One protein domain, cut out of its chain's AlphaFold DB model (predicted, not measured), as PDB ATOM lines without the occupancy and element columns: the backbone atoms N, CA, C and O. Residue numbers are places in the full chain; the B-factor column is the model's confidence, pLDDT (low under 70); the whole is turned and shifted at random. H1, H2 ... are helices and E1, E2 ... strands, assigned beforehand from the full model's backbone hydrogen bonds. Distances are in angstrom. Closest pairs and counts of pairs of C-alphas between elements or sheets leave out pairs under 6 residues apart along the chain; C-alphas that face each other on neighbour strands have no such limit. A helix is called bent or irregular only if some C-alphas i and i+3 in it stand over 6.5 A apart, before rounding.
ATOM      1  N   GLY A   3     -42.457 -12.359 -13.077       91.25
ATOM      2  CA  GLY A   3     -42.281 -11.191 -12.231       91.25
ATOM      3  C   GLY A   3     -43.608 -10.563 -11.868       91.25
ATOM      4  O   GLY A   3     -44.656 -10.916 -12.411       91.25
ATOM      5  N   ASN A   4     -43.538  -9.613 -10.948       91.06
ATOM      6  CA  ASN A   4     -44.676  -8.827 -10.511       91.06
ATOM      7  C   ASN A   4     -44.315  -7.343 -10.564       91.06
ATOM      8  O   ASN A   4     -43.137  -6.994 -10.512       91.06
ATOM      9  N   PHE A   5     -45.318  -6.477 -10.671       87.81
ATOM     10  CA  PHE A   5     -45.122  -5.033 -10.600       87.81
ATOM     11  C   PHE A   5     -46.275  -4.337  -9.885       87.81
ATOM     12  O   PHE A   5     -47.390  -4.855  -9.814       87.81
ATOM     13  N   VAL A   6     -46.001  -3.134  -9.395       85.38
ATOM     14  CA  VAL A   6     -46.995  -2.197  -8.867       85.38
ATOM     15  C   VAL A   6     -46.805  -0.841  -9.529       85.38
ATOM     16  O   VAL A   6     -45.733  -0.531 -10.048       85.38
ATOM     17  N   TYR A   7     -47.856  -0.032  -9.524       79.38
ATOM     18  CA  TYR A   7     -47.736   1.383  -9.850       79.38
ATOM     19  C   TYR A   7     -47.297   2.154  -8.607       79.38
ATOM     20  O   TYR A   7     -47.833   1.921  -7.528       79.38
ATOM     21  N   GLY A   8     -46.377   3.106  -8.765       76.44
ATOM     22  CA  GLY A   8     -45.858   3.892  -7.643       76.44
ATOM     23  C   GLY A   8     -44.556   3.320  -7.080       76.44
ATOM     24  O   GLY A   8     -43.785   2.705  -7.809       76.44
ATOM     25  N   LEU A   9     -44.278   3.589  -5.803       66.19
ATOM     26  CA  LEU A   9     -43.044   3.146  -5.150       66.19
ATOM     27  C   LEU A   9     -43.098   1.639  -4.871       66.19
ATOM     28  O   LEU A   9     -44.086   1.147  -4.328       66.19
ATOM     29  N   GLY A  10     -42.007   0.927  -5.173       59.72
ATOM     30  CA  GLY A  10     -41.875  -0.512  -4.902       59.72
ATOM     31  C   GLY A  10     -42.081  -0.890  -3.428       59.72
ATOM     32  O   GLY A  10     -42.518  -2.000  -3.139       59.72
ATOM     33  N   GLU A  11     -41.886   0.048  -2.496       56.84
ATOM     34  CA  GLU A  11     -42.164  -0.133  -1.061       56.84
ATOM     35  C   GLU A  11     -43.624  -0.538  -0.774       56.84
ATOM     36  O   GLU A  11     -43.869  -1.303   0.157       56.84
ATOM     37  N   GLN A  12     -44.588  -0.117  -1.605       56.62
ATOM     38  CA  GLN A  12     -46.006  -0.493  -1.462       56.62
ATOM     39  C   GLN A  12     -46.291  -1.956  -1.854       56.62
ATOM     40  O   GLN A  12     -47.311  -2.521  -1.457       56.62
ATOM     41  N   LEU A  13     -45.396  -2.580  -2.631       55.22
ATOM     42  CA  LEU A  13     -45.436  -4.017  -2.918       55.22
ATOM     43  C   LEU A  13     -44.892  -4.823  -1.731       55.22
ATOM     44  O   LEU A  13     -45.471  -5.846  -1.375       55.22
ATOM     45  N   VAL A  14     -43.815  -4.346  -1.099       55.34
ATOM     46  CA  VAL A  14     -43.174  -5.005   0.054       55.34
ATOM     47  C   VAL A  14     -44.059  -4.939   1.306       55.34
ATOM     48  O   VAL A  14     -44.079  -5.885   2.090       55.34
ATOM     49  N   SER A  15     -44.844  -3.866   1.476       59.12
ATOM     50  CA  SER A  15     -45.799  -3.720   2.585       59.12
ATOM     51  C   SER A  15     -47.093  -4.534   2.423       59.12
ATOM     52  O   SER A  15     -47.852  -4.663   3.384       59.12
ATOM     53  N   GLY A  16     -47.360  -5.093   1.234       60.28
ATOM     54  CA  GLY A  16     -48.601  -5.819   0.932       60.28
ATOM     55  C   GLY A  16     -49.838  -4.926   0.763       60.28
ATOM     56  O   GLY A  16     -50.959  -5.430   0.715       60.28
ATOM     57  N   GLU A  17     -49.657  -3.607   0.666       55.69
ATOM     58  CA  GLU A  17     -50.749  -2.633   0.543       55.69
ATOM     59  C   GLU A  17     -51.290  -2.509  -0.891       55.69
ATOM     60  O   GLU A  17     -52.394  -1.997  -1.098       55.69
ATOM     61  N   ALA A  18     -50.547  -3.001  -1.887       61.41
ATOM     62  CA  ALA A  18     -50.940  -2.991  -3.289       61.41
ATOM     63  C   ALA A  18     -51.064  -4.408  -3.869       61.41
ATOM     64  O   ALA A  18     -50.201  -5.266  -3.679       61.41
ATOM     65  N   ASN A  19     -52.121  -4.637  -4.655       68.75
ATOM     66  CA  ASN A  19     -52.256  -5.860  -5.442       68.75
ATOM     67  C   ASN A  19     -51.229  -5.843  -6.577       68.75
ATOM     68  O   ASN A  19     -51.326  -5.037  -7.505       68.75
ATOM     69  N   ALA A  20     -50.248  -6.737  -6.494       81.06
ATOM     70  CA  ALA A  20     -49.226  -6.878  -7.513       81.06
ATOM     71  C   ALA A  20     -49.831  -7.409  -8.817       81.06
ATOM     72  O   ALA A  20     -50.607  -8.366  -8.826       81.06
ATOM     73  N   TYR A  21     -49.424  -6.825  -9.936       87.38
ATOM     74  CA  TYR A  21     -49.728  -7.360 -11.251       87.38
ATOM     75  C   TYR A  21     -48.668  -8.373 -11.653       87.38
ATOM     76  O   TYR A  21     -47.507  -8.017 -11.861       87.38
ATOM     77  N   SER A  22     -49.073  -9.628 -11.808       91.88
ATOM     78  CA  SER A  22     -48.181 -10.682 -12.280       91.88
ATOM     79  C   SER A  22     -48.034 -10.682 -13.796       91.88
ATOM     80  O   SER A  22     -48.977 -10.410 -14.545       91.88
ATOM     81  N   PHE A  23     -46.841 -11.045 -14.255       93.50
ATOM     82  CA  PHE A  23     -46.572 -11.316 -15.656       93.50
ATOM     83  C   PHE A  23     -45.603 -12.488 -15.832       93.50
ATOM     84  O   PHE A  23     -44.706 -12.735 -15.022       93.50
ATOM     85  N   THR A  24     -45.742 -13.161 -16.968       94.06
ATOM     86  CA  THR A  24     -44.819 -14.188 -17.442       94.06
ATOM     87  C   THR A  24     -44.313 -13.789 -18.816       94.06
ATOM     88  O   THR A  24     -45.080 -13.432 -19.713       94.06
ATOM     89  N   PHE A  25     -42.999 -13.858 -19.003       92.06
ATOM     90  CA  PHE A  25     -42.372 -13.618 -20.293       92.06
ATOM     91  C   PHE A  25     -41.439 -14.777 -20.642       92.06
ATOM     92  O   PHE A  25     -40.464 -15.075 -19.945       92.06
ATOM     93  N   THR A  26     -41.735 -15.418 -21.766       87.88
ATOM     94  CA  THR A  26     -40.837 -16.336 -22.467       87.88
ATOM     95  C   THR A  26     -40.378 -15.670 -23.757       87.88
ATOM     96  O   THR A  26     -41.028 -14.752 -24.254       87.88
ATOM     97  N   ARG A  27     -39.305 -16.174 -24.373       77.56
ATOM     98  CA  ARG A  27     -38.818 -15.663 -25.664       77.56
ATOM     99  C   ARG A  27     -39.900 -15.602 -26.763       77.56
ATOM    100  O   ARG A  27     -39.745 -14.830 -27.703       77.56
ATOM    101  N   LEU A  28     -40.967 -16.400 -26.659       83.62
ATOM    102  CA  LEU A  28     -42.030 -16.505 -27.666       83.62
ATOM    103  C   LEU A  28     -43.366 -15.886 -27.230       83.62
ATOM    104  O   LEU A  28     -44.213 -15.627 -28.083       83.62
ATOM    105  N   LYS A  29     -43.589 -15.671 -25.929       91.31
ATOM    106  CA  LYS A  29     -44.909 -15.310 -25.401       91.31
ATOM    107  C   LYS A  29     -44.811 -14.422 -24.169       91.31
ATOM    108  O   LYS A  29     -44.063 -14.726 -23.243       91.31
ATOM    109  N   TYR A  30     -45.635 -13.379 -24.165       93.50
ATOM    110  CA  TYR A  30     -45.926 -12.555 -23.000       93.50
ATOM    111  C   TYR A  30     -47.352 -12.820 -22.517       93.50
ATOM    112  O   TYR A  30     -48.278 -12.840 -23.330       93.50
ATOM    113  N   GLU A  31     -47.509 -12.968 -21.208       95.25
ATOM    114  CA  GLU A  31     -48.787 -13.041 -20.504       95.25
ATOM    115  C   GLU A  31     -48.747 -12.050 -19.336       95.25
ATOM    116  O   GLU A  31     -47.809 -12.072 -18.543       95.25
ATOM    117  N   GLY A  32     -49.730 -11.155 -19.249       93.00
ATOM    118  CA  GLY A  32     -49.785 -10.095 -18.240       93.00
ATOM    119  C   GLY A  32     -50.464  -8.825 -18.771       93.00
ATOM    120  O   GLY A  32     -50.946  -8.820 -19.912       93.00
ATOM    121  N   PRO A  33     -50.516  -7.747 -17.970       92.06
ATOM    122  CA  PRO A  33     -51.151  -6.490 -18.359       92.06
ATOM    123  C   PRO A  33     -50.550  -5.868 -19.622       92.06
ATOM    124  O   PRO A  33     -49.333  -5.746 -19.775       92.06
ATOM    125  N   HIS A  34     -51.413  -5.424 -20.538       89.12
ATOM    126  CA  HIS A  34     -50.986  -4.890 -21.833       89.12
ATOM    127  C   HIS A  34     -50.044  -3.681 -21.696       89.12
ATOM    128  O   HIS A  34     -49.065  -3.581 -22.439       89.12
ATOM    129  N   GLU A  35     -50.290  -2.801 -20.720       86.38
ATOM    130  CA  GLU A  35     -49.425  -1.658 -20.390       86.38
ATOM    131  C   GLU A  35     -47.962  -2.034 -20.117       86.38
ATOM    132  O   GLU A  35     -47.057  -1.255 -20.431       86.38
ATOM    133  N   PHE A  36     -47.715  -3.231 -19.579       89.00
ATOM    134  CA  PHE A  36     -46.386  -3.647 -19.158       89.00
ATOM    135  C   PHE A  36     -45.612  -4.397 -20.251       89.00
ATOM    136  O   PHE A  36     -44.391  -4.530 -20.181       89.00
ATOM    137  N   LYS A  37     -46.278  -4.818 -21.333       89.81
ATOM    138  CA  LYS A  37     -45.679  -5.641 -22.396       89.81
ATOM    139  C   LYS A  37     -44.392  -5.057 -22.993       89.81
ATOM    140  O   LYS A  37     -43.441  -5.800 -23.236       89.81
ATOM    141  N   ARG A  38     -44.347  -3.738 -23.230       87.94
ATOM    142  CA  ARG A  38     -43.147  -3.062 -23.773       87.94
ATOM    143  C   ARG A  38     -41.953  -3.157 -22.823       87.94
ATOM    144  O   ARG A  38     -40.834  -3.396 -23.263       87.94
ATOM    145  N   TYR A  39     -42.216  -3.014 -21.531       91.06
ATOM    146  CA  TYR A  39     -41.210  -3.013 -20.482       91.06
ATOM    147  C   TYR A  39     -40.722  -4.430 -20.179       91.06
ATOM    148  O   TYR A  39     -39.521  -4.644 -20.047       91.06
ATOM    149  N   ALA A  40     -41.625  -5.416 -20.191       91.06
ATOM    150  CA  ALA A  40     -41.289  -6.826 -20.010       91.06
ATOM    151  C   ALA A  40     -40.224  -7.308 -21.013       91.06
ATOM    152  O   ALA A  40     -39.332  -8.073 -20.653       91.06
ATOM    153  N   PHE A  41     -40.274  -6.827 -22.259       90.88
ATOM    154  CA  PHE A  41     -39.274  -7.170 -23.269       90.88
ATOM    155  C   PHE A  41     -37.892  -6.557 -22.990       90.88
ATOM    156  O   PHE A  41     -36.873  -7.224 -23.178       90.88
ATOM    157  N   GLU A  42     -37.837  -5.297 -22.550       92.31
ATOM    158  CA  GLU A  42     -36.580  -4.638 -22.170       92.31
ATOM    159  C   GLU A  42     -35.966  -5.281 -20.923       92.31
ATOM    160  O   GLU A  42     -34.772  -5.594 -20.916       92.31
ATOM    161  N   LEU A  43     -36.796  -5.560 -19.915       94.00
ATOM    162  CA  LEU A  43     -36.400  -6.252 -18.693       94.00
ATOM    163  C   LEU A  43     -35.862  -7.650 -18.987       94.00
ATOM    164  O   LEU A  43     -34.793  -8.003 -18.502       94.00
ATOM    165  N   TYR A  44     -36.532  -8.410 -19.856       93.12
ATOM    166  CA  TYR A  44     -36.065  -9.732 -20.265       93.12
ATOM    167  C   TYR A  44     -34.664  -9.688 -20.887       93.12
ATOM    168  O   TYR A  44     -33.825 -10.526 -20.572       93.12
ATOM    169  N   LYS A  45     -34.366  -8.689 -21.728       92.62
ATOM    170  CA  LYS A  45     -33.021  -8.523 -22.309       92.62
ATOM    171  C   LYS A  45     -31.962  -8.171 -21.268       92.62
ATOM    172  O   LYS A  45     -30.793  -8.511 -21.448       92.62
ATOM    173  N   LEU A  46     -32.323  -7.418 -20.234       93.94
ATOM    174  CA  LEU A  46     -31.411  -7.105 -19.136       93.94
ATOM    175  C   LEU A  46     -31.159  -8.351 -18.281       93.94
ATOM    176  O   LEU A  46     -29.999  -8.695 -18.071       93.94
ATOM    177  N   ALA A  47     -32.223  -9.064 -17.908       93.38
ATOM    178  CA  ALA A  47     -32.166 -10.309 -17.149       93.38
ATOM    179  C   ALA A  47     -31.348 -11.392 -17.874       93.38
ATOM    180  O   ALA A  47     -30.419 -11.936 -17.295       93.38
ATOM    181  N   ASP A  48     -31.604 -11.632 -19.165       93.25
ATOM    182  CA  ASP A  48     -30.871 -12.619 -19.977       93.25
ATOM    183  C   ASP A  48     -29.372 -12.288 -20.084       93.25
ATOM    184  O   ASP A  48     -28.522 -13.176 -20.016       93.25
ATOM    185  N   ARG A  49     -29.015 -11.001 -20.207       94.44
ATOM    186  CA  ARG A  49     -27.604 -10.576 -20.188       94.44
ATOM    187  C   ARG A  49     -26.960 -10.787 -18.821       94.44
ATOM    188  O   ARG A  49     -25.795 -11.175 -18.766       94.44
ATOM    189  N   LEU A  50     -27.692 -10.505 -17.747       94.12
ATOM    190  CA  LEU A  50     -27.205 -10.648 -16.383       94.12
ATOM    191  C   LEU A  50     -27.005 -12.125 -16.014       94.12
ATOM    192  O   LEU A  50     -25.923 -12.490 -15.564       94.12
ATOM    193  N   GLU A  51     -27.989 -12.974 -16.308       93.50
ATOM    194  CA  GLU A  51     -27.929 -14.428 -16.115       93.50
ATOM    195  C   GLU A  51     -26.739 -15.041 -16.864       93.50
ATOM    196  O   GLU A  51     -25.954 -15.783 -16.281       93.50
ATOM    197  N   LYS A  52     -26.513 -14.652 -18.128       94.62
ATOM    198  CA  LYS A  52     -25.333 -15.093 -18.897       94.62
ATOM    199  C   LYS A  52     -24.010 -14.636 -18.289       94.62
ATOM    200  O   LYS A  52     -23.025 -15.363 -18.375       94.62
ATOM    201  N   LYS A  53     -23.968 -13.430 -17.714       95.62
ATOM    202  CA  LYS A  53     -22.761 -12.874 -17.090       95.62
ATOM    203  C   LYS A  53     -22.431 -13.570 -15.767       95.62
ATOM    204  O   LYS A  53     -21.256 -13.770 -15.479       95.62
ATOM    205  N   LEU A  54     -23.449 -13.901 -14.977       93.38
ATOM    206  CA  LEU A  54     -23.306 -14.491 -13.640       93.38
ATOM    207  C   LEU A  54     -23.417 -16.024 -13.643       93.38
ATOM    208  O   LEU A  54     -23.212 -16.658 -12.612       93.38
ATOM    209  N   GLY A  55     -23.735 -16.625 -14.792       94.56
ATOM    210  CA  GLY A  55     -23.839 -18.074 -14.969       94.56
ATOM    211  C   GLY A  55     -24.988 -18.721 -14.193       94.56
ATOM    212  O   GLY A  55     -24.985 -19.935 -14.011       94.56
ATOM    213  N   SER A  56     -25.941 -17.929 -13.703       91.19
ATOM    214  CA  SER A  56     -27.018 -18.387 -12.825       91.19
ATOM    215  C   SER A  56     -28.250 -17.482 -12.929       91.19
ATOM    216  O   SER A  56     -28.096 -16.277 -13.175       91.19
ATOM    217  N   PRO A  57     -29.468 -18.022 -12.728       90.50
ATOM    218  CA  PRO A  57     -30.677 -17.214 -12.624       90.50
ATOM    219  C   PRO A  57     -30.551 -16.198 -11.494       90.50
ATOM    220  O   PRO A  57     -30.077 -16.531 -10.411       90.50
ATOM    221  N   GLN A  58     -30.981 -14.970 -11.758       92.56
ATOM    222  CA  GLN A  58     -30.994 -13.907 -10.761       92.56
ATOM    223  C   GLN A  58     -32.427 -13.601 -10.354       92.56
ATOM    224  O   GLN A  58     -33.322 -13.554 -11.203       92.56
ATOM    225  N   ASP A  59     -32.605 -13.349  -9.067       91.19
ATOM    226  CA  ASP A  59     -33.697 -12.525  -8.588       91.19
ATOM    227  C   ASP A  59     -33.332 -11.060  -8.848       91.19
ATOM    228  O   ASP A  59     -32.179 -10.669  -8.650       91.19
ATOM    229  N   ILE A  60     -34.266 -10.280  -9.391       92.56
ATOM    230  CA  ILE A  60     -33.995  -8.911  -9.840       92.56
ATOM    231  C   ILE A  60     -35.059  -7.952  -9.324       92.56
ATOM    232  O   ILE A  60     -36.252  -8.114  -9.588       92.56
ATOM    233  N   GLU A  61     -34.603  -6.886  -8.684       91.50
ATOM    234  CA  GLU A  61     -35.422  -5.719  -8.390       91.50
ATOM    235  C   GLU A  61     -35.212  -4.681  -9.488       91.50
ATOM    236  O   GLU A  61     -34.095  -4.434  -9.952       91.50
ATOM    237  N   TRP A  62     -36.296  -4.075  -9.958       92.25
ATOM    238  CA  TRP A  62     -36.264  -3.192 -11.117       92.25
ATOM    239  C   TRP A  62     -37.315  -2.090 -11.005       92.25
ATOM    240  O   TRP A  62     -38.314  -2.232 -10.305       92.25
ATOM    241  N   ASP A  63     -37.096  -0.998 -11.735       91.94
ATOM    242  CA  ASP A  63     -38.017   0.140 -11.811       91.94
ATOM    243  C   ASP A  63     -38.124   0.684 -13.242       91.94
ATOM    244  O   ASP A  63     -37.224   0.517 -14.075       91.94
ATOM    245  N   VAL A  64     -39.245   1.353 -13.527       89.94
ATOM    246  CA  VAL A  64     -39.468   2.111 -14.759       89.94
ATOM    247  C   VAL A  64     -39.358   3.604 -14.475       89.94
ATOM    248  O   VAL A  64     -40.343   4.302 -14.216       89.94
ATOM    249  N   ALA A  65     -38.158   4.141 -14.677       81.56
ATOM    250  CA  ALA A  65     -37.911   5.562 -14.513       81.56
ATOM    251  C   ALA A  65     -38.743   6.382 -15.520       81.56
ATOM    252  O   ALA A  65     -38.581   6.279 -16.745       81.56
ATOM    253  N   LYS A  66     -39.637   7.229 -14.991       74.81
ATOM    254  CA  LYS A  66     -40.460   8.198 -15.747       74.81
ATOM    255  C   LYS A  66     -41.263   7.579 -16.905       74.81
ATOM    256  O   LYS A  66     -41.484   8.249 -17.916       74.81
ATOM    257  N   GLY A  67     -41.656   6.305 -16.806       71.44
ATOM    258  CA  GLY A  67     -42.407   5.606 -17.861       71.44
ATOM    259  C   GLY A  67     -41.630   5.430 -19.176       71.44
ATOM    260  O   GLY A  67     -42.221   5.308 -20.256       71.44
ATOM    261  N   LYS A  68     -40.294   5.497 -19.128       78.38
ATOM    262  CA  LYS A  68     -39.455   5.468 -20.333       78.38
ATOM    263  C   LYS A  68     -38.457   4.327 -20.337       78.38
ATOM    264  O   LYS A  68     -38.345   3.684 -21.374       78.38
ATOM    265  N   THR A  69     -37.781   4.066 -19.223       85.44
ATOM    266  CA  THR A  69     -36.615   3.175 -19.214       85.44
ATOM    267  C   THR A  69     -36.667   2.215 -18.038       85.44
ATOM    268  O   THR A  69     -36.781   2.658 -16.898       85.44
ATOM    269  N   ILE A  70     -36.550   0.915 -18.323       92.25
ATOM    270  CA  ILE A  70     -36.336  -0.120 -17.305       92.25
ATOM    271  C   ILE A  70     -34.890  -0.054 -16.801       92.25
ATOM    272  O   ILE A  70     -33.952  -0.057 -17.601       92.25
ATOM    273  N   THR A  71     -34.720  -0.041 -15.479       91.06
ATOM    274  CA  THR A  71     -33.420  -0.133 -14.798       91.06
ATOM    275  C   THR A  71     -33.470  -1.232 -13.740       91.06
ATOM    276  O   THR A  71     -34.471  -1.356 -13.044       91.06
ATOM    277  N   ILE A  72     -32.404  -2.029 -13.630       92.44
ATOM    278  CA  ILE A  72     -32.219  -2.972 -12.516       92.44
ATOM    279  C   ILE A  72     -31.672  -2.175 -11.326       92.44
ATOM    280  O   ILE A  72     -30.670  -1.476 -11.485       92.44
ATOM    281  N   ILE A  73     -32.346  -2.261 -10.180       92.12
ATOM    282  CA  ILE A  73     -31.980  -1.590  -8.923       92.12
ATOM    283  C   ILE A  73     -31.123  -2.515  -8.062       92.12
ATOM    284  O   ILE A  73     -30.101  -2.072  -7.544       92.12
ATOM    285  N   ASP A  74     -31.509  -3.786  -7.967       90.88
ATOM    286  CA  ASP A  74     -30.780  -4.816  -7.230       90.88
ATOM    287  C   ASP A  74     -30.875  -6.164  -7.958       90.88
ATOM    288  O   ASP A  74     -31.778  -6.394  -8.771       90.88
ATOM    289  N   TYR A  75     -29.907  -7.041  -7.715       90.19
ATOM    290  CA  TYR A  75     -29.915  -8.405  -8.217       90.19
ATOM    291  C   TYR A  75     -29.132  -9.343  -7.297       90.19
ATOM    292  O   TYR A  75     -28.055  -9.010  -6.803       90.19
ATOM    293  N   GLY A  76     -29.630 -10.565  -7.138       87.56
ATOM    294  CA  GLY A  76     -28.981 -11.568  -6.305       87.56
ATOM    295  C   GLY A  76     -29.458 -12.983  -6.587       87.56
ATOM    296  O   GLY A  76     -30.387 -13.222  -7.357       87.56
ATOM    297  N   LEU A  77     -28.804 -13.947  -5.949       76.69
ATOM    298  CA  LEU A  77     -29.279 -15.323  -5.940       76.69
ATOM    299  C   LEU A  77     -30.455 -15.421  -4.968       76.69
ATOM    300  O   LEU A  77     -30.349 -15.019  -3.812       76.69
TER     301      LEU A  77
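AT A GLANCE: This is residues 3 to 77 of the 83 residues of the protein "Pyruvate, water dikinase" of Thermoflavimicrobium dichotomicum (UniProt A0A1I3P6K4). Two small antiparallel sheets, the three-stranded E1 E2 E3 and the hairpin E4 E5, form the walls of a V that come near each other at E1 and E4, and the one long helix, H2, lies between the walls. The first part of H2 covers one face of the three-stranded sheet and its later part packs on the hairpin, while the short helix H1 sits off at one end, past E1. The printed part has 75 residues with two named helices and five named strands, in the order E1 H1 E2 E3 H2 E4 E5; the class is mixed, helices and strands. The whole is compact, with a radius of gyration of the C-alphas of 12.4 A and spans of 35 by 25 by 21 A.

HOW THE PARTS SIT: The larger sheet runs E1, residues 3 to 5, then E2, residues 21 to 26, then E3, residues 29 to 31. Its pairing is staggered: E2 pairs with E1 over residues 21 to 23, with N 5 and O 21 at 2.9 A, and with E3 over residues 24 to 26, with N 24 and O 31 at 2.8 A. E2 and E3 form a hairpin. H2, residues 34 to 54, is on this sheet at a height over the sheet of 7.1 A, two layers, a helix on one face of a sheet. It lies over E2, slantwise to the strands at 55 degrees on the local plane, and the closest C-alphas are those of Phe 25 and Ala 40, 6.9 A apart. H2 has a kink of 33 degrees near residue 41, and it is irregular: C-alphas 35 and 38 are 7.3 A apart. E4, residues 59 to 65, and E5, residues 69 to 76, form an antiparallel hairpin, with N 61 and O 74 at 2.9 A. The closest C-alphas of H2 and E5 are those of Leu 43 and Ile 70, 6.3 A apart. E1 and E4 are near each other; E2 and E5 are apart. H1, residues 11 to 14, is not on the larger sheet, and H1 and H2 are apart. In H2, 14 of 17 O i to N i+4 pairs are within hydrogen-bond range; H1 is too short for such a pair.

IN THESE COORDINATES: E1 begins at C-alpha 3, (-42.281, -11.191, -12.231). E2 measures 16.9 A from first to last C-alpha, and E3 6.6 A. H2 runs 30.4 A, from C-alpha 34 at (-50.986, -4.890, -21.833). E4 measures 19.5 A, and E5 21.0 A, ending at C-alpha 76, (-28.981, -11.568, -6.305).

THE WHOLE: The two C-alphas farthest apart, those of Glu 17 and Gly 55, are 34.7 A apart. The printed part has no cut, and no link is long. Residues 9 to 19 have pLDDT under 70; the mean of the printed part is 85.0.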